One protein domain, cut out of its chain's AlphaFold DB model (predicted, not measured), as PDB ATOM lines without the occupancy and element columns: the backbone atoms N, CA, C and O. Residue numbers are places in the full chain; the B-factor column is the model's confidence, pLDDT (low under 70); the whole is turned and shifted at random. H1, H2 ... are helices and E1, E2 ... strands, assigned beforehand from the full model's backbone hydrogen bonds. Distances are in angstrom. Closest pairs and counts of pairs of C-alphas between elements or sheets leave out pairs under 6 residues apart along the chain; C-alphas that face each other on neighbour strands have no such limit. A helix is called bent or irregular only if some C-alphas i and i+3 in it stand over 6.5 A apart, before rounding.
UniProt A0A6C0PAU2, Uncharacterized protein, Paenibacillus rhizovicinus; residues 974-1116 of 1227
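AT A GLANCE: This is residues 974 to 1116 of the 1227 residues of an uncharacterized protein of Paenibacillus rhizovicinus (UniProt A0A6C0PAU2). A long helical hairpin, H1b and H2, makes the longest axis; at one end, the arm H1a and helices H3, H4 and H5 form a small head. From that head a two-stranded hairpin, E1 and E2, reaches out, apart from the long helices. The printed part has 143 residues, mostly helix, in the order H1, H2, H3, E1, E2, H4, H5; the sheet E1 - E2 is antiparallel. It is loose, with radius of gyration of the C-alphas 19.2 A and spans of 62 by 31 by 26 A.

IN THESE COORDINATES: H1, residues 976 to 1014, was assigned as one helix by its hydrogen bonds but is bent: C-alphas 985 and 988 are 6.6 A apart. Its arms are H1a, residues 976 to 985, from C-alpha 976 at (293.219, 425.434, 298.702), and H1b, residues 988 to 1014, 38.8 A long. H2, residues 1019 to 1053, is 52.3 A long, and H3, residues 1057 to 1069, 18.7 A. E1 is residues 1074 to 1078, E2 1085 to 1089 and H4 1094 to 1097. H5, residues 1100 to 1116, is irregular, with C-alphas 1111 and 1114 9.6 A apart; C-alpha 1116 is at (276.269, 428.533, 316.146).

HOW THE PARTS SIT: H1b and H2 form a hairpin and touch at a shallow tilt of 7 degrees, opposite ways; their closest C-alphas, Ala 1000 and Arg 1033, are 5.7 A apart. H3 touches H1a, about perpendicular at 75 degrees, closest at the C-alphas of Glu 983 and Val 1063, 6.5 A. H3 also touches H5, at a steep tilt of 60 degrees, opposite ways, with the C-alphas of Gly 1061 and Phe 1103 closest at 3.8 A. H4 touches H3, closest at the C-alphas of Tyr 1065 and Pro 1095, 5.4 A. In the hairpin E1 and E2, N 1077 and O 1086 are 2.9 A apart, within hydrogen-bond range. Every O i to N i+4 pair is within range in H1a, H1b and H3, against 28 of 31 in H2 and 10 of 13 in H5; H4 is too short for such a pair.

THE WHOLE: The C-alphas of Asn 1016 and Thr 1115, the two farthest apart, are 63.2 A apart. The printed part has no cut and no long link. Residues 1016 to 1024, 1071 to 1091 and 1113 to 1116 have pLDDT under 70.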
ATOM      1  N   ILE A 974     289.813 427.040 305.014       84.75
ATOM      2  CA  ILE A 974     289.450 426.294 303.804       84.75
ATOM      3  C   ILE A 974     290.693 425.710 303.128       84.75
ATOM      4  O   ILE A 974     291.725 426.370 303.007       84.75
ATOM      5  N   GLU A 975     290.604 424.462 302.667       87.19
ATOM      6  CA  GLU A 975     291.687 423.854 301.897       87.19
ATOM      7  C   GLU A 975     291.808 424.499 300.502       87.19
ATOM      8  O   GLU A 975     290.791 424.673 299.822       87.19
ATOM      9  N   PRO A 976     293.029 424.772 299.998       87.12
ATOM     10  CA  PRO A 976     293.219 425.434 298.702       87.12
ATOM     11  C   PRO A 976     292.549 424.722 297.514       87.12
ATOM     12  O   PRO A 976     292.095 425.370 296.572       87.12
ATOM     13  N   ALA A 977     292.472 423.386 297.548       84.25
ATOM     14  CA  ALA A 977     291.815 422.599 296.505       84.25
ATOM     15  C   ALA A 977     290.291 422.813 296.494       84.25
ATOM     16  O   ALA A 977     289.702 422.980 295.425       84.25
ATOM     17  N   VAL A 978     289.674 422.868 297.679       81.44
ATOM     18  CA  VAL A 978     288.237 423.128 297.857       81.44
ATOM     19  C   VAL A 978     287.909 424.571 297.484       81.44
ATOM     20  O   VAL A 978     286.947 424.803 296.756       81.44
ATOM     21  N   GLN A 979     288.748 425.530 297.893       88.69
ATOM     22  CA  GLN A 979     288.607 426.929 297.491       88.69
ATOM     23  C   GLN A 979     288.610 427.073 295.967       88.69
ATOM     24  O   GLN A 979     287.706 427.685 295.412       88.69
ATOM     25  N   LYS A 980     289.580 426.465 295.274       88.81
ATOM     26  CA  LYS A 980     289.668 426.539 293.810       88.81
ATOM     27  C   LYS A 980     288.459 425.906 293.113       88.81
ATOM     28  O   LYS A 980     287.944 426.478 292.155       88.81
ATOM     29  N   ALA A 981     287.987 424.756 293.597       87.50
ATOM     30  CA  ALA A 981     286.805 424.094 293.049       87.50
ATOM     31  C   ALA A 981     285.536 424.953 293.213       87.50
ATOM     32  O   ALA A 981     284.762 425.100 292.267       87.50
ATOM     33  N   LEU A 982     285.365 425.580 294.381       91.50
ATOM     34  CA  LEU A 982     284.287 426.535 294.630       91.50
ATOM     35  C   LEU A 982     284.413 427.792 293.767       91.50
ATOM     36  O   LEU A 982     283.411 428.265 293.235       91.50
ATOM     37  N   GLU A 983     285.624 428.319 293.578       91.25
ATOM     38  CA  GLU A 983     285.846 429.480 292.715       91.25
ATOM     39  C   GLU A 983     285.432 429.202 291.268       91.25
ATOM     40  O   GLU A 983     284.784 430.041 290.638       91.25
ATOM     41  N   ASP A 984     285.768 428.025 290.739       90.44
ATOM     42  CA  ASP A 984     285.389 427.623 289.384       90.44
ATOM     43  C   ASP A 984     283.872 427.381 289.249       90.44
ATOM     44  O   ASP A 984     283.303 427.702 288.204       90.44
ATOM     45  N   ALA A 985     283.202 426.912 290.310       88.56
ATOM     46  CA  ALA A 985     281.752 426.707 290.338       88.56
ATOM     47  C   ALA A 985     280.944 428.015 290.496       88.56
ATOM     48  O   ALA A 985     279.917 428.196 289.842       88.56
ATOM     49  N   ILE A 986     281.414 428.960 291.317       90.94
ATOM     50  CA  ILE A 986     280.720 430.231 291.596       90.94
ATOM     51  C   ILE A 986     280.926 431.251 290.462       90.94
ATOM     52  O   ILE A 986     280.035 432.058 290.179       90.94
ATOM     53  N   ARG A 987     282.072 431.221 289.764       89.44
ATOM     54  CA  ARG A 987     282.403 432.149 288.659       89.44
ATOM     55  C   ARG A 987     281.306 432.270 287.585       89.44
ATOM     56  O   ARG A 987     280.937 433.411 287.283       89.44
ATOM     57  N   PRO A 988     280.766 431.179 287.004       88.19
ATOM     58  CA  PRO A 988     279.700 431.275 286.002       88.19
ATOM     59  C   PRO A 988     278.383 431.819 286.575       88.19
ATOM     60  O   PRO A 988     277.694 432.574 285.884       88.19
ATOM     61  N   ILE A 989     278.058 431.513 287.836       88.12
ATOM     62  CA  ILE A 989     276.854 432.022 288.514       88.12
ATOM     63  C   ILE A 989     276.948 433.543 288.667       88.12
ATOM     64  O   ILE A 989     276.058 434.272 288.226       88.12
ATOM     65  N   LYS A 990     278.072 434.041 289.205       86.25
ATOM     66  CA  LYS A 990     278.337 435.480 289.365       86.25
ATOM     67  C   LYS A 990     278.325 436.221 288.025       86.25
ATOM     68  O   LYS A 990     277.785 437.323 287.941       86.25
ATOM     69  N   GLY A 991     278.901 435.624 286.979       83.69
ATOM     70  CA  GLY A 991     278.911 436.193 285.628       83.69
ATOM     71  C   GLY A 991     277.509 436.331 285.029       83.69
ATOM     72  O   GLY A 991     277.163 437.393 284.518       83.69
ATOM     73  N   THR A 992     276.689 435.284 285.150       84.31
ATOM     74  CA  THR A 992     275.305 435.267 284.642       84.31
ATOM     75  C   THR A 992     274.428 436.268 285.388       84.31
ATOM     76  O   THR A 992     273.725 437.057 284.760       84.31
ATOM     77  N   TYR A 993     274.534 436.297 286.720       84.56
ATOM     78  CA  TYR A 993     273.859 437.284 287.560       84.56
ATOM     79  C   TYR A 993     274.224 438.719 287.151       84.56
ATOM     80  O   TYR A 993     273.342 439.533 286.888       84.56
ATOM     81  N   GLY A 994     275.521 439.028 287.039       79.75
ATOM     82  CA  GLY A 994     275.983 440.367 286.666       79.75
ATOM     83  C   GLY A 994     275.466 440.823 285.298       79.75
ATOM     84  O   GLY A 994     275.024 441.963 285.165       79.75
ATOM     85  N   ALA A 995     275.468 439.930 284.305       82.31
ATOM     86  CA  ALA A 995     274.950 440.217 282.968       82.31
ATOM     87  C   ALA A 995     273.428 440.451 282.960       82.31
ATOM     88  O   ALA A 995     272.955 441.379 282.303       82.31
ATOM     89  N   ALA A 996     272.667 439.649 283.710       80.12
ATOM     90  CA  ALA A 996     271.217 439.791 283.812       80.12
ATOM     91  C   ALA A 996     270.813 441.119 284.474       80.12
ATOM     92  O   ALA A 996     269.942 441.821 283.961       80.12
ATOM     93  N   ILE A 997     271.498 441.504 285.558       79.19
ATOM     94  CA  ILE A 997     271.280 442.796 286.222       79.19
ATOM     95  C   ILE A 997     271.603 443.954 285.273       79.19
ATOM     96  O   ILE A 997     270.774 444.846 285.113       79.19
ATOM     97  N   ALA A 998     272.768 443.940 284.614       78.50
ATOM     98  CA  ALA A 998     273.141 444.990 283.663       78.50
ATOM     99  C   ALA A 998     272.096 445.138 282.543       78.50
ATOM    100  O   ALA A 998     271.622 446.241 282.281       78.50
ATOM    101  N   SER A 999     271.646 444.016 281.972       82.06
ATOM    102  CA  SER A 999     270.624 444.014 280.923       82.06
ATOM    103  C   SER A 999     269.291 444.618 281.378       82.06
ATOM    104  O   SER A 999     268.670 445.337 280.597       82.06
ATOM    105  N   ALA A1000     268.853 444.369 282.616       78.69
ATOM    106  CA  ALA A1000     267.621 444.953 283.152       78.69
ATOM    107  C   ALA A1000     267.706 446.489 283.247       78.69
ATOM    108  O   ALA A1000     266.765 447.194 282.881       78.69
ATOM    109  N   TYR A1001     268.847 447.022 283.697       77.81
ATOM    110  CA  TYR A1001     269.071 448.468 283.772       77.81
ATOM    111  C   TYR A1001     269.208 449.122 282.392       77.81
ATOM    112  O   TYR A1001     268.652 450.199 282.182       77.81
ATOM    113  N   ASP A1002     269.895 448.475 281.448       81.31
ATOM    114  CA  ASP A1002     270.036 448.985 280.080       81.31
ATOM    115  C   ASP A1002     268.677 449.053 279.366       81.31
ATOM    116  O   ASP A1002     268.362 450.063 278.732       81.31
ATOM    117  N   ARG A1003     267.833 448.019 279.528       80.94
ATOM    118  CA  ARG A1003     266.450 448.020 279.018       80.94
ATOM    119  C   ARG A1003     265.631 449.157 279.612       80.94
ATOM    120  O   ARG A1003     264.979 449.880 278.865       80.94
ATOM    121  N   PHE A1004     265.699 449.342 280.929       81.62
ATOM    122  CA  PHE A1004     264.998 450.433 281.601       81.62
ATOM    123  C   PHE A1004     265.445 451.804 281.090       81.62
ATOM    124  O   PHE A1004     264.598 452.634 280.784       81.62
ATOM    125  N   LYS A1005     266.758 452.049 280.961       82.25
ATOM    126  CA  LYS A1005     267.276 453.331 280.457       82.25
ATOM    127  C   LYS A1005     266.758 453.612 279.045       82.25
ATOM    128  O   LYS A1005     266.222 454.690 278.809       82.25
ATOM    129  N   ALA A1006     266.852 452.632 278.145       83.31
ATOM    130  CA  ALA A1006     266.349 452.761 276.778       83.31
ATOM    131  C   ALA A1006     264.833 453.033 276.735       83.31
ATOM    132  O   ALA A1006     264.402 453.973 276.072       83.31
ATOM    133  N   ALA A1007     264.039 452.264 277.485       81.44
ATOM    134  CA  ALA A1007     262.586 452.420 277.532       81.44
ATOM    135  C   ALA A1007     262.151 453.741 278.187       81.44
ATOM    136  O   ALA A1007     261.199 454.370 277.737       81.44
ATOM    137  N   ARG A1008     262.871 454.203 279.215       81.81
ATOM    138  CA  ARG A1008     262.637 455.497 279.866       81.81
ATOM    139  C   ARG A1008     262.894 456.651 278.904       81.81
ATOM    140  O   ARG A1008     262.086 457.570 278.826       81.81
ATOM    141  N   ASP A1009     264.015 456.616 278.186       81.88
ATOM    142  CA  ASP A1009     264.371 457.668 277.235       81.88
ATOM    143  C   ASP A1009     263.372 457.702 276.056       81.88
ATOM    144  O   ASP A1009     262.991 458.781 275.599       81.88
ATOM    145  N   GLU A1010     262.863 456.540 275.628       81.75
ATOM    146  CA  GLU A1010     261.777 456.436 274.646       81.75
ATOM    147  C   GLU A1010     260.437 456.964 275.191       81.75
ATOM    148  O   GLU A1010     259.778 457.759 274.520       81.75
ATOM    149  N   ALA A1011     260.055 456.603 276.419       76.69
ATOM    150  CA  ALA A1011     258.837 457.095 277.067       76.69
ATOM    151  C   ALA A1011     258.858 458.626 277.215       76.69
ATOM    152  O   ALA A1011     257.891 459.302 276.858       76.69
ATOM    153  N   LEU A1012     259.989 459.195 277.649       76.38
ATOM    154  CA  LEU A1012     260.185 460.644 277.734       76.38
ATOM    155  C   LEU A1012     260.063 461.328 276.364       76.38
ATOM    156  O   LEU A1012     259.514 462.428 276.280       76.38
ATOM    157  N   ALA A1013     260.533 460.683 275.292       78.62
ATOM    158  CA  ALA A1013     260.395 461.193 273.930       78.62
ATOM    159  C   ALA A1013     258.946 461.119 273.407       78.62
ATOM    160  O   ALA A1013     258.503 462.029 272.707       78.62
ATOM    161  N   GLN A1014     258.193 460.072 273.759       75.06
ATOM    162  CA  GLN A1014     256.805 459.867 273.320       75.06
ATOM    163  C   GLN A1014     255.796 460.775 274.042       75.06
ATOM    164  O   GLN A1014     254.778 461.143 273.456       75.06
ATOM    165  N   CYS A1015     256.080 461.190 275.280       73.38
ATOM    166  CA  CYS A1015     255.145 461.977 276.093       73.38
ATOM    167  C   CYS A1015     255.018 463.453 275.676       73.38
ATOM    168  O   CYS A1015     254.198 464.171 276.238       73.38
ATOM    169  N   ASN A1016     255.807 463.935 274.706       58.12
ATOM    170  CA  ASN A1016     255.683 465.275 274.106       58.12
ATOM    171  C   ASN A1016     255.589 466.448 275.120       58.12
ATOM    172  O   ASN A1016     255.007 467.496 274.836       58.12
ATOM    173  N   GLY A1017     256.176 466.281 276.311       57.59
ATOM    174  CA  GLY A1017     256.163 467.266 277.397       57.59
ATOM    175  C   GLY A1017     255.010 467.149 278.406       57.59
ATOM    176  O   GLY A1017     254.934 467.998 279.297       57.59
ATOM    177  N   ASP A1018     254.143 466.135 278.307       63.62
ATOM    178  CA  ASP A1018     253.171 465.797 279.352       63.62
ATOM    179  C   ASP A1018     253.855 465.028 280.491       63.62
ATOM    180  O   ASP A1018     254.246 463.867 280.354       63.62
ATOM    181  N   ALA A1019     254.041 465.711 281.619       57.38
ATOM    182  CA  ALA A1019     254.772 465.181 282.761       57.38
ATOM    183  C   ALA A1019     254.007 464.080 283.512       57.38
ATOM    184  O   ALA A1019     254.654 463.207 284.079       57.38
ATOM    185  N   ALA A1020     252.669 464.098 283.509       55.19
ATOM    186  CA  ALA A1020     251.874 463.133 284.273       55.19
ATOM    187  C   ALA A1020     251.886 461.752 283.603       55.19
ATOM    188  O   ALA A1020     252.123 460.741 284.258       55.19
ATOM    189  N   VAL A1021     251.727 461.729 282.278       67.19
ATOM    190  CA  VAL A1021     251.815 460.499 281.476       67.19
ATOM    191  C   VAL A1021     253.235 459.923 281.514       67.19
ATOM    192  O   VAL A1021     253.414 458.712 281.622       67.19
ATOM    193  N   ALA A1022     254.256 460.789 281.480       66.38
ATOM    194  CA  ALA A1022     255.647 460.366 281.612       66.38
ATOM    195  C   ALA A1022     255.931 459.732 282.980       66.38
ATOM    196  O   ALA A1022     256.613 458.715 283.045       66.38
ATOM    197  N   GLU A1023     255.411 460.309 284.063       68.81
ATOM    198  CA  GLU A1023     255.594 459.795 285.423       68.81
ATOM    199  C   GLU A1023     254.944 458.412 285.600       68.81
ATOM    200  O   GLU A1023     255.606 457.492 286.080       68.81
ATOM    201  N   GLU A1024     253.713 458.220 285.114       69.81
ATOM    202  CA  GLU A1024     253.010 456.928 285.163       69.81
ATOM    203  C   GLU A1024     253.740 455.831 284.364       69.81
ATOM    204  O   GLU A1024     253.928 454.710 284.847       69.81
ATOM    205  N   LEU A1025     254.214 456.155 283.155       74.38
ATOM    206  CA  LEU A1025     254.991 455.226 282.327       74.38
ATOM    207  C   LEU A1025     256.336 454.874 282.965       74.38
ATOM    208  O   LEU A1025     256.740 453.711 282.947       74.38
ATOM    209  N   ILE A1026     257.031 455.854 283.547       73.75
ATOM    210  CA  ILE A1026     258.293 455.613 284.252       73.75
ATOM    211  C   ILE A1026     258.060 454.708 285.465       73.75
ATOM    212  O   ILE A1026     258.836 453.775 285.664       73.75
ATOM    213  N   GLU A1027     256.982 454.912 286.225       72.06
ATOM    214  CA  GLU A1027     256.640 454.054 287.366       72.06
ATOM    215  C   GLU A1027     256.379 452.598 286.931       72.06
ATOM    216  O   GLU A1027     256.836 451.653 287.583       72.06
ATOM    217  N   LEU A1028     255.684 452.391 285.806       74.62
ATOM    218  CA  LEU A1028     255.475 451.060 285.222       74.62
ATOM    219  C   LEU A1028     256.799 450.402 284.811       74.62
ATOM    220  O   LEU A1028     257.058 449.254 285.176       74.62
ATOM    221  N   LEU A1029     257.671 451.143 284.127       78.44
ATOM    222  CA  LEU A1029     258.991 450.660 283.716       78.44
ATOM    223  C   LEU A1029     259.893 450.340 284.916       78.44
ATOM    224  O   LEU A1029     260.676 449.387 284.881       78.44
ATOM    225  N   GLU A1030     259.790 451.101 286.007       72.81
ATOM    226  CA  GLU A1030     260.508 450.804 287.245       72.81
ATOM    227  C   GLU A1030     260.036 449.494 287.883       72.81
ATOM    228  O   GLU A1030     260.873 448.725 288.370       72.81
ATOM    229  N   LYS A1031     258.726 449.206 287.841       72.25
ATOM    230  CA  LYS A1031     258.162 447.924 288.298       72.25
ATOM    231  C   LYS A1031     258.663 446.758 287.449       72.25
ATOM    232  O   LYS A1031     259.091 445.750 288.011       72.25
ATOM    233  N   GLU A1032     258.681 446.899 286.125       76.69
ATOM    234  CA  GLU A1032     259.227 445.878 285.216       76.69
ATOM    235  C   GLU A1032     260.713 445.615 285.485       76.69
ATOM    236  O   GLU A1032     261.123 444.469 285.675       76.69
ATOM    237  N   ARG A1033     261.519 446.677 285.618       85.50
ATOM    238  CA  ARG A1033     262.937 446.564 285.984       85.50
ATOM    239  C   ARG A1033     263.118 445.833 287.315       85.50
ATOM    240  O   ARG A1033     264.027 445.015 287.450       85.50
ATOM    241  N   ALA A1034     262.291 446.138 288.315       71.62
ATOM    242  CA  ALA A1034     262.359 445.485 289.619       71.62
ATOM    243  C   ALA A1034     262.043 443.980 289.531       71.62
ATOM    244  O   ALA A1034     262.724 443.186 290.180       71.62
ATOM    245  N   LEU A1035     261.069 443.582 288.704       74.31
ATOM    246  CA  LEU A1035     260.731 442.176 288.446       74.31
ATOM    247  C   LEU A1035     261.861 441.427 287.731       74.31
ATOM    248  O   LEU A1035     262.192 440.300 288.109       74.31
ATOM    249  N   ASP A1036     262.488 442.061 286.743       76.81
ATOM    250  CA  ASP A1036     263.645 441.508 286.037       76.81
ATOM    251  C   ASP A1036     264.827 441.277 286.989       76.81
ATOM    252  O   ASP A1036     265.460 440.216 286.978       76.81
ATOM    253  N   VAL A1037     265.106 442.257 287.855       75.00
ATOM    254  CA  VAL A1037     266.147 442.155 288.887       75.00
ATOM    255  C   VAL A1037     265.826 441.041 289.884       75.00
ATOM    256  O   VAL A1037     266.714 440.250 290.200       75.00
ATOM    257  N   ALA A1038     264.580 440.942 290.357       71.25
ATOM    258  CA  ALA A1038     264.156 439.883 291.272       71.25
ATOM    259  C   ALA A1038     264.332 438.492 290.644       71.25
ATOM    260  O   ALA A1038     264.954 437.620 291.244       71.25
ATOM    261  N   SER A1039     263.910 438.323 289.389       76.06
ATOM    262  CA  SER A1039     264.064 437.065 288.650       76.06
ATOM    263  C   SER A1039     265.535 436.655 288.501       76.06
ATOM    264  O   SER A1039     265.884 435.480 288.637       76.06
ATOM    265  N   ALA A1040     266.425 437.623 288.252       79.00
ATOM    266  CA  ALA A1040     267.864 437.382 288.182       79.00
ATOM    267  C   ALA A1040     268.466 436.984 289.542       79.00
ATOM    268  O   ALA A1040     269.352 436.126 289.595       79.00
ATOM    269  N   VAL A1041     267.992 437.591 290.638       77.88
ATOM    270  CA  VAL A1041     268.384 437.230 292.009       77.88
ATOM    271  C   VAL A1041     267.946 435.802 292.331       77.88
ATOM    272  O   VAL A1041     268.786 435.014 292.763       77.88
ATOM    273  N   ASP A1042     266.694 435.440 292.053       72.12
ATOM    274  CA  ASP A1042     266.139 434.116 292.360       72.12
ATOM    275  C   ASP A1042     266.884 433.001 291.615       72.12
ATOM    276  O   ASP A1042     267.286 431.995 292.206       72.12
ATOM    277  N   ALA A1043     267.148 433.195 290.319       79.00
ATOM    278  CA  ALA A1043     267.909 432.237 289.517       79.00
ATOM    279  C   ALA A1043     269.338 432.036 290.055       79.00
ATOM    280  O   ALA A1043     269.857 430.912 290.090       79.00
ATOM    281  N   ALA A1044     269.980 433.117 290.509       80.12
ATOM    282  CA  ALA A1044     271.305 433.051 291.108       80.12
ATOM    283  C   ALA A1044     271.277 432.363 292.484       80.12
ATOM    284  O   ALA A1044     272.127 431.516 292.743       80.12
ATOM    285  N   GLN A1045     270.285 432.651 293.332       79.50
ATOM    286  CA  GLN A1045     270.108 432.006 294.641       79.50
ATOM    287  C   GLN A1045     269.865 430.498 294.521       79.50
ATOM    288  O   GLN A1045     270.447 429.714 295.276       79.50
ATOM    289  N   GLN A1046     269.057 430.068 293.546       76.00
ATOM    290  CA  GLN A1046     268.852 428.648 293.247       76.00
ATOM    291  C   GLN A1046     270.159 427.977 292.816       76.00
ATOM    292  O   GLN A1046     270.501 426.903 293.310       76.00
ATOM    293  N   SER A1047     270.928 428.642 291.951       84.00
ATOM    294  CA  SER A1047     272.225 428.138 291.489       84.00
ATOM    295  C   SER A1047     273.250 428.051 292.627       84.00
ATOM    296  O   SER A1047     273.990 427.076 292.704       84.00
ATOM    297  N   MET A1048     273.275 429.032 293.536       84.25
ATOM    298  CA  MET A1048     274.124 429.008 294.733       84.25
ATOM    299  C   MET A1048     273.715 427.896 295.704       84.25
ATOM    300  O   MET A1048     274.578 427.226 296.261       84.25
ATOM    301  N   THR A1049     272.410 427.668 295.873       78.56
ATOM    302  CA  THR A1049     271.867 426.596 296.723       78.56
ATOM    303  C   THR A1049     272.248 425.211 296.204       78.56
ATOM    304  O   THR A1049     272.578 424.337 296.996       78.56
ATOM    305  N   ALA A1050     272.272 425.012 294.884       78.75
ATOM    306  CA  ALA A1050     272.681 423.741 294.284       78.75
ATOM    307  C   ALA A1050     274.138 423.354 294.613       78.75
ATOM    308  O   ALA A1050     274.469 422.171 294.633       78.75
ATOM    309  N   LEU A1051     275.014 424.322 294.913       80.88
ATOM    310  CA  LEU A1051     276.401 424.037 295.308       80.88
ATOM    311  C   LEU A1051     276.506 423.362 296.682       80.88
ATOM    312  O   LEU A1051     277.503 422.696 296.955       80.88
ATOM    313  N   GLU A1052     275.488 423.502 297.532       83.50
ATOM    314  CA  GLU A1052     275.468 422.919 298.878       83.50
ATOM    315  C   GLU A1052     275.381 421.387 298.872       83.50
ATOM    316  O   GLU A1052     275.669 420.754 299.881       83.50
ATOM    317  N   GLU A1053     275.033 420.774 297.735       74.94
ATOM    318  CA  GLU A1053     275.055 419.315 297.572       74.94
ATOM    319  C   GLU A1053     276.483 418.743 297.573       74.94
ATOM    320  O   GLU A1053     276.673 417.565 297.872       74.94
ATOM    321  N   GLY A1054     277.488 419.560 297.230       73.44
ATOM    322  CA  GLY A1054     278.880 419.121 297.076       73.44
ATOM    323  C   GLY A1054     279.901 419.887 297.915       73.44
ATOM    324  O   GLY A1054     281.058 419.473 297.979       73.44
ATOM    325  N   PHE A1055     279.507 420.991 298.551       81.50
ATOM    326  CA  PHE A1055     280.406 421.847 299.320       81.50
ATOM    327  C   PHE A1055     279.745 422.367 300.596       81.50
ATOM    328  O   PHE A1055     278.540 422.602 300.640       81.50
ATOM    329  N   ASP A1056     280.556 422.601 301.629       84.88
ATOM    330  CA  ASP A1056     280.078 423.174 302.885       84.88
ATOM    331  C   ASP A1056     279.546 424.608 302.692       84.88
ATOM    332  O   ASP A1056     280.158 425.443 302.020       84.88
ATOM    333  N   ILE A1057     278.402 424.900 303.314       83.56
ATOM    334  CA  ILE A1057     277.679 426.169 303.174       83.56
ATOM    335  C   ILE A1057     278.490 427.391 303.645       83.56
ATOM    336  O   ILE A1057     278.393 428.462 303.038       83.56
ATOM    337  N   VAL A1058     279.319 427.236 304.686       88.12
ATOM    338  CA  VAL A1058     280.220 428.279 305.199       88.12
ATOM    339  C   VAL A1058     281.326 428.544 304.182       88.12
ATOM    340  O   VAL A1058     281.622 429.702 303.882       88.12
ATOM    341  N   HIS A1059     281.887 427.490 303.581       91.62
ATOM    342  CA  HIS A1059     282.894 427.620 302.528       91.62
ATOM    343  C   HIS A1059     282.334 428.276 301.262       91.62
ATOM    344  O   HIS A1059     282.982 429.164 300.710       91.62
ATOM    345  N   ILE A1060     281.122 427.915 300.828       89.31
ATOM    346  CA  ILE A1060     280.455 428.567 299.689       89.31
ATOM    347  C   ILE A1060     280.295 430.071 299.957       89.31
ATOM    348  O   ILE A1060     280.632 430.891 299.102       89.31
ATOM    349  N   GLY A1061     279.821 430.440 301.152       88.88
ATOM    350  CA  GLY A1061     279.644 431.836 301.557       88.88
ATOM    351  C   GLY A1061     280.956 432.620 301.598       88.88
ATOM    352  O   GLY A1061     281.034 433.721 301.048       88.88
ATOM    353  N   TYR A1062     281.999 432.035 302.195       93.25
ATOM    354  CA  TYR A1062     283.339 432.620 302.239       93.25
ATOM    355  C   TYR A1062     283.916 432.832 300.838       93.25
ATOM    356  O   TYR A1062     284.351 433.936 300.519       93.25
ATOM    357  N   VAL A1063     283.873 431.811 299.975       92.75
ATOM    358  CA  VAL A1063     284.440 431.894 298.623       92.75
ATOM    359  C   VAL A1063     283.651 432.874 297.750       92.75
ATOM    360  O   VAL A1063     284.261 433.656 297.023       92.75
ATOM    361  N   ALA A1064     282.317 432.927 297.856       90.94
ATOM    362  CA  ALA A1064     281.498 433.911 297.141       90.94
ATOM    363  C   ALA A1064     281.863 435.359 297.511       90.94
ATOM    364  O   ALA A1064     281.943 436.234 296.637       90.94
ATOM    365  N   TYR A1065     282.120 435.607 298.796       91.75
ATOM    366  CA  TYR A1065     282.579 436.901 299.287       91.75
ATOM    367  C   TYR A1065     284.030 437.185 298.850       91.75
ATOM    368  O   TYR A1065     284.289 438.218 298.229       91.75
ATOM    369  N   HIS A1066     284.950 436.228 299.020       90.19
ATOM    370  CA  HIS A1066     286.344 436.310 298.561       90.19
ATOM    371  C   HIS A1066     286.447 436.642 297.067       90.19
ATOM    372  O   HIS A1066     287.105 437.600 296.675       90.19
ATOM    373  N   MET A1067     285.711 435.936 296.209       86.69
ATOM    374  CA  MET A1067     285.663 436.213 294.771       86.69
ATOM    375  C   MET A1067     285.067 437.578 294.416       86.69
ATOM    376  O   MET A1067     285.247 438.063 293.294       86.69
ATOM    377  N   THR A1068     284.278 438.169 295.306       84.75
ATOM    378  CA  THR A1068     283.673 439.483 295.087       84.75
ATOM    379  C   THR A1068     284.651 440.605 295.380       84.75
ATOM    380  O   THR A1068     284.740 441.518 294.564       84.75
ATOM    381  N   TYR A1069     285.425 440.485 296.458       82.38
ATOM    382  CA  TYR A1069     286.320 441.545 296.922       82.38
ATOM    383  C   TYR A1069     287.786 441.325 296.503       82.38
ATOM    384  O   TYR A1069     288.405 442.258 296.009       82.38
ATOM    385  N   ALA A1070     288.326 440.101 296.564       77.06
ATOM    386  CA  ALA A1070     289.720 439.814 296.194       77.06
ATOM    387  C   ALA A1070     289.939 439.659 294.673       77.06
ATOM    388  O   ALA A1070     290.970 440.062 294.143       77.06
ATOM    389  N   ASN A1071     288.952 439.121 293.944       68.19
ATOM    390  CA  ASN A1071     289.043 438.857 292.494       68.19
ATOM    391  C   ASN A1071     288.274 439.892 291.643       68.19
ATOM    392  O   ASN A1071     287.730 439.571 290.578       68.19
ATOM    393  N   ARG A1072     288.162 441.131 292.134       68.12
ATOM    394  CA  ARG A1072     287.352 442.194 291.521       68.12
ATOM    395  C   ARG A1072     287.949 442.718 290.208       68.12
ATOM    396  O   ARG A1072     289.163 442.808 290.051       68.12
ATOM    397  N   ARG A1073     287.082 443.090 289.256       61.28
ATOM    398  CA  ARG A1073     287.453 443.826 288.034       61.28
ATOM    399  C   ARG A1073     286.911 445.250 288.124       61.28
ATOM    400  O   ARG A1073     285.718 445.427 288.361       61.28
ATOM    401  N   THR A1074     287.771 446.238 287.907       59.19
ATOM    402  CA  THR A1074     287.377 447.645 287.785       59.19
ATOM    403  C   THR A1074     286.734 447.872 286.418       59.19
ATOM    404  O   THR A1074     287.371 447.623 285.392       59.19
ATOM    405  N   ASN A1075     285.479 448.328 286.385       59.72
ATOM    406  CA  ASN A1075     284.805 448.700 285.140       59.72
ATOM    407  C   ASN A1075     284.920 450.204 284.904       59.72
ATOM    408  O   ASN A1075     285.141 450.971 285.834       59.72
ATOM    409  N   LYS A1076     284.747 450.628 283.653       58.56
ATOM    410  CA  LYS A1076     284.795 452.035 283.243       58.56
ATOM    411  C   LYS A1076     283.483 452.400 282.559       58.56
ATOM    412  O   LYS A1076     283.036 451.654 281.689       58.56
ATOM    413  N   ARG A1077     282.865 453.518 282.940       56.72
ATOM    414  CA  ARG A1077     281.755 454.152 282.205       56.72
ATOM    415  C   ARG A1077     282.108 455.597 281.894       56.72
ATOM    416  O   ARG A1077     282.965 456.165 282.554       56.72
ATOM    417  N   ILE A1078     281.445 456.179 280.907       51.84
ATOM    418  CA  ILE A1078     281.514 457.620 280.666       51.84
ATOM    419  C   ILE A1078     280.380 458.255 281.474       51.84
ATOM    420  O   ILE A1078     279.258 457.754 281.442       51.84
ATOM    421  N   ASP A1079     280.690 459.282 282.254       48.31
ATOM    422  CA  ASP A1079     279.690 460.095 282.935       48.31
ATOM    423  C   ASP A1079     278.906 460.908 281.900       48.31
ATOM    424  O   ASP A1079     279.487 461.656 281.113       48.31
ATOM    425  N   ASP A1080     277.584 460.745 281.887       40.59
ATOM    426  CA  ASP A1080     276.707 461.364 280.888       40.59
ATOM    427  C   ASP A1080     276.624 462.904 281.041       40.59
ATOM    428  O   ASP A1080     276.175 463.590 280.122       40.59
ATOM    429  N   VAL A1081     277.051 463.462 282.183       41.31
ATOM    430  CA  VAL A1081     276.993 464.896 282.513       41.31
ATOM    431  C   VAL A1081     278.346 465.575 282.303       41.31
ATOM    432  O   VAL A1081     278.400 466.667 281.735       41.31
ATOM    433  N   THR A1082     279.440 464.956 282.752       50.03
ATOM    434  CA  THR A1082     280.791 465.539 282.678       50.03
ATOM    435  C   THR A1082     281.594 465.055 281.471       50.03
ATOM    436  O   THR A1082     282.561 465.706 281.079       50.03
ATOM    437  N   GLY A1083     281.199 463.936 280.853       54.78
ATOM    438  CA  GLY A1083     281.924 463.298 279.752       54.78
ATOM    439  C   GLY A1083     283.203 462.572 280.184       54.78
ATOM    440  O   GLY A1083     283.968 462.117 279.332       54.78
ATOM    441  N   GLU A1084     283.461 462.459 281.489       59.06
ATOM    442  CA  GLU A1084     284.672 461.836 282.023       59.06
ATOM    443  C   GLU A1084     284.533 460.316 282.149       59.06
ATOM    444  O   GLU A1084     283.449 459.780 282.374       59.06
ATOM    445  N   VAL A1085     285.651 459.594 282.021       52.78
ATOM    446  CA  VAL A1085     285.682 458.151 282.277       52.78
ATOM    447  C   VAL A1085     285.697 457.922 283.785       52.78
ATOM    448  O   VAL A1085     286.729 458.083 284.432       52.78
ATOM    449  N   VAL A1086     284.559 457.507 284.328       54.25
ATOM    450  CA  VAL A1086     284.387 457.142 285.732       54.25
ATOM    451  C   VAL A1086     284.590 455.641 285.884       54.25
ATOM    452  O   VAL A1086     283.903 454.820 285.262       54.25
ATOM    453  N   GLU A1087     285.554 455.266 286.718       56.62
ATOM    454  CA  GLU A1087     285.726 453.881 287.138       56.62
ATOM    455  C   GLU A1087     284.642 453.530 288.164       56.62
ATOM    456  O   GLU A1087     284.396 454.282 289.100       56.62
ATOM    457  N   TYR A1088     283.954 452.404 287.981       52.78
ATOM    458  CA  TYR A1088     282.930 451.940 288.912       52.78
ATOM    459  C   TYR A1088     283.044 450.436 289.145       52.78
ATOM    460  O   TYR A1088     283.507 449.669 288.295       52.78
ATOM    461  N   GLN A1089     282.601 450.001 290.320       59.41
ATOM    462  CA  GLN A1089     282.693 448.610 290.742       59.41
ATOM    463  C   GLN A1089     281.328 447.923 290.583       59.41
ATOM    464  O   GLN A1089     280.360 448.279 291.250       59.41
ATOM    465  N   SER A1090     281.219 446.935 289.687       55.19
ATOM    466  CA  SER A1090     279.981 446.156 289.509       55.19
ATOM    467  C   SER A1090     279.995 444.876 290.347       55.19
ATOM    468  O   SER A1090     280.997 444.162 290.363       55.19
ATOM    469  N   GLY A1091     278.855 444.511 290.941       65.38
ATOM    470  CA  GLY A1091     278.647 443.173 291.511       65.38
ATOM    471  C   GLY A1091     279.070 442.988 292.972       65.38
ATOM    472  O   GLY A1091     278.983 441.871 293.471       65.38
ATOM    473  N   ILE A1092     279.449 444.059 293.673       75.06
ATOM    474  CA  ILE A1092     279.727 444.064 295.125       75.06
ATOM    475  C   ILE A1092     278.544 443.560 295.974       75.06
ATOM    476  O   ILE A1092     278.738 442.975 297.031       75.06
ATOM    477  N   GLY A1093     277.311 443.695 295.472       77.12
ATOM    478  CA  GLY A1093     276.110 443.171 296.125       77.12
ATOM    479  C   GLY A1093     275.935 441.648 296.034       77.12
ATOM    480  O   GLY A1093     275.102 441.113 296.755       77.12
ATOM    481  N   PHE A1094     276.699 440.938 295.191       85.94
ATOM    482  CA  PHE A1094     276.491 439.507 294.909       85.94
ATOM    483  C   PHE A1094     276.475 438.607 296.164       85.94
ATOM    484  O   PHE A1094     275.538 437.816 296.292       85.94
ATOM    485  N   PRO A1095     277.414 438.732 297.128       86.69
ATOM    486  CA  PRO A1095     277.385 437.933 298.354       86.69
ATOM    487  C   PRO A1095     276.146 438.197 299.213       86.69
ATOM    488  O   PRO A1095     275.650 437.307 299.895       86.69
ATOM    489  N   TRP A1096     275.633 439.423 299.155       84.00
ATOM    490  CA  TRP A1096     274.550 439.902 300.002       84.00
ATOM    491  C   TRP A1096     273.157 439.602 299.443       84.00
ATOM    492  O   TRP A1096     272.190 439.538 300.204       84.00
ATOM    493  N   THR A1097     273.036 439.438 298.125       80.31
ATOM    494  CA  THR A1097     271.758 439.194 297.443       80.31
ATOM    495  C   THR A1097     271.669 437.778 296.885       80.31
ATOM    496  O   THR A1097     270.760 437.039 297.252       80.31
ATOM    497  N   ALA A1098     272.627 437.366 296.053       82.88
ATOM    498  CA  ALA A1098     272.609 436.078 295.362       82.88
ATOM    499  C   ALA A1098     273.166 434.931 296.220       82.88
ATOM    500  O   ALA A1098     272.599 433.845 296.222       82.88
ATOM    501  N   ALA A1099     274.235 435.171 296.988       84.88
ATOM    502  CA  ALA A1099     274.789 434.196 297.940       84.88
ATOM    503  C   ALA A1099     274.347 434.459 299.392       84.88
ATOM    504  O   ALA A1099     275.000 434.013 300.337       84.88
ATOM    505  N   LYS A1100     273.255 435.217 299.575       83.50
ATOM    506  CA  LYS A1100     272.815 435.776 300.862       83.50
ATOM    507  C   LYS A1100     272.809 434.741 301.984       83.50
ATOM    508  O   LYS A1100     273.345 434.990 303.061       83.50
ATOM    509  N   ARG A1101     272.200 433.578 301.731       80.06
ATOM    510  CA  ARG A1101     272.075 432.494 302.711       80.06
ATOM    511  C   ARG A1101     273.436 431.931 303.095       80.06
ATOM    512  O   ARG A1101     273.726 431.789 304.280       80.06
ATOM    513  N   GLN A1102     274.259 431.606 302.105       89.81
ATOM    514  CA  GLN A1102     275.564 430.989 302.323       89.81
ATOM    515  C   GLN A1102     276.501 431.967 303.037       89.81
ATOM    516  O   GLN A1102     277.143 431.615 304.025       89.81
ATOM    517  N   PHE A1103     276.502 433.232 302.614       90.38
ATOM    518  CA  PHE A1103     277.303 434.275 303.239       90.38
ATOM    519  C   PHE A1103     276.860 434.585 304.676       90.38
ATOM    520  O   PHE A1103     277.712 434.717 305.551       90.38
ATOM    521  N   LEU A1104     275.554 434.613 304.968       84.00
ATOM    522  CA  LEU A1104     275.064 434.768 306.342       84.00
ATOM    523  C   LEU A1104     275.539 433.626 307.252       84.00
ATOM    524  O   LEU A1104     275.928 433.877 308.390       84.00
ATOM    525  N   ASN A1105     275.529 432.383 306.763       82.62
ATOM    526  CA  ASN A1105     276.048 431.240 307.520       82.62
ATOM    527  C   ASN A1105     277.551 431.376 307.779       82.62
ATOM    528  O   ASN A1105     277.998 431.144 308.900       82.62
ATOM    529  N   ALA A1106     278.314 431.825 306.781       88.19
ATOM    530  CA  ALA A1106     279.735 432.089 306.947       88.19
ATOM    531  C   ALA A1106     280.008 433.205 307.973       88.19
ATOM    532  O   ALA A1106     280.835 433.037 308.865       88.19
ATOM    533  N   ALA A1107     279.256 434.306 307.924       88.31
ATOM    534  CA  ALA A1107     279.382 435.400 308.885       88.31
ATOM    535  C   ALA A1107     278.992 434.974 310.315       88.31
ATOM    536  O   ALA A1107     279.682 435.311 311.276       88.31
ATOM    537  N   ARG A1108     277.931 434.169 310.477       82.25
ATOM    538  CA  ARG A1108     277.553 433.583 311.779       82.25
ATOM    539  C   ARG A1108     278.630 432.652 312.324       82.25
ATOM    540  O   ARG A1108     278.892 432.674 313.523       82.25
ATOM    541  N   TYR A1109     279.249 431.858 311.453       83.44
ATOM    542  CA  TYR A1109     280.345 430.973 311.834       83.44
ATOM    543  C   TYR A1109     281.546 431.762 312.367       83.44
ATOM    544  O   TYR A1109     282.117 431.382 313.379       83.44
ATOM    545  N   VAL A1110     281.887 432.900 311.760       87.25
ATOM    546  CA  VAL A1110     282.946 433.792 312.268       87.25
ATOM    547  C   VAL A1110     282.556 434.421 313.610       87.25
ATOM    548  O   VAL A1110     283.370 434.464 314.528       87.25
ATOM    549  N   GLN A1111     281.303 434.868 313.755       83.56
ATOM    550  CA  GLN A1111     280.819 435.542 314.965       83.56
ATOM    551  C   GLN A1111     280.714 434.614 316.188       83.56
ATOM    552  O   GLN A1111     280.958 435.054 317.313       83.56
ATOM    553  N   PHE A1112     280.301 433.359 315.988       75.69
ATOM    554  CA  PHE A1112     279.969 432.438 317.081       75.69
ATOM    555  C   PHE A1112     280.811 431.154 317.094       75.69
ATOM    556  O   PHE A1112     280.810 430.450 318.095       75.69
ATOM    557  N   GLY A1113     281.554 430.834 316.034       69.56
ATOM    558  CA  GLY A1113     282.220 429.542 315.857       69.56
ATOM    559  C   GLY A1113     281.247 428.407 315.507       69.56
ATOM    560  O   GLY A1113     280.073 428.619 315.197       69.56
ATOM    561  N   ASN A1114     281.716 427.157 315.611       56.34
ATOM    562  CA  ASN A1114     280.903 425.960 315.336       56.34
ATOM    563  C   ASN A1114     279.796 425.703 316.391       56.34
ATOM    564  O   ASN A1114     279.005 424.770 316.268       56.34
ATOM    565  N   THR A1115     279.718 426.531 317.438       42.88
ATOM    566  CA  THR A1115     278.642 426.517 318.446       42.88
ATOM    567  C   THR A1115     277.374 427.236 317.968       42.88
ATOM    568  O   THR A1115     276.352 427.172 318.642       42.88
ATOM    569  N   GLY A1116     277.413 427.881 316.792       37.84
ATOM    570  CA  GLY A1116     276.269 428.533 316.146       37.84
ATOM    571  C   GLY A1116     275.297 427.591 315.424       37.84
ATOM    572  O   GLY A1116     274.277 428.062 314.915       37.84
TER     573      GLY A1116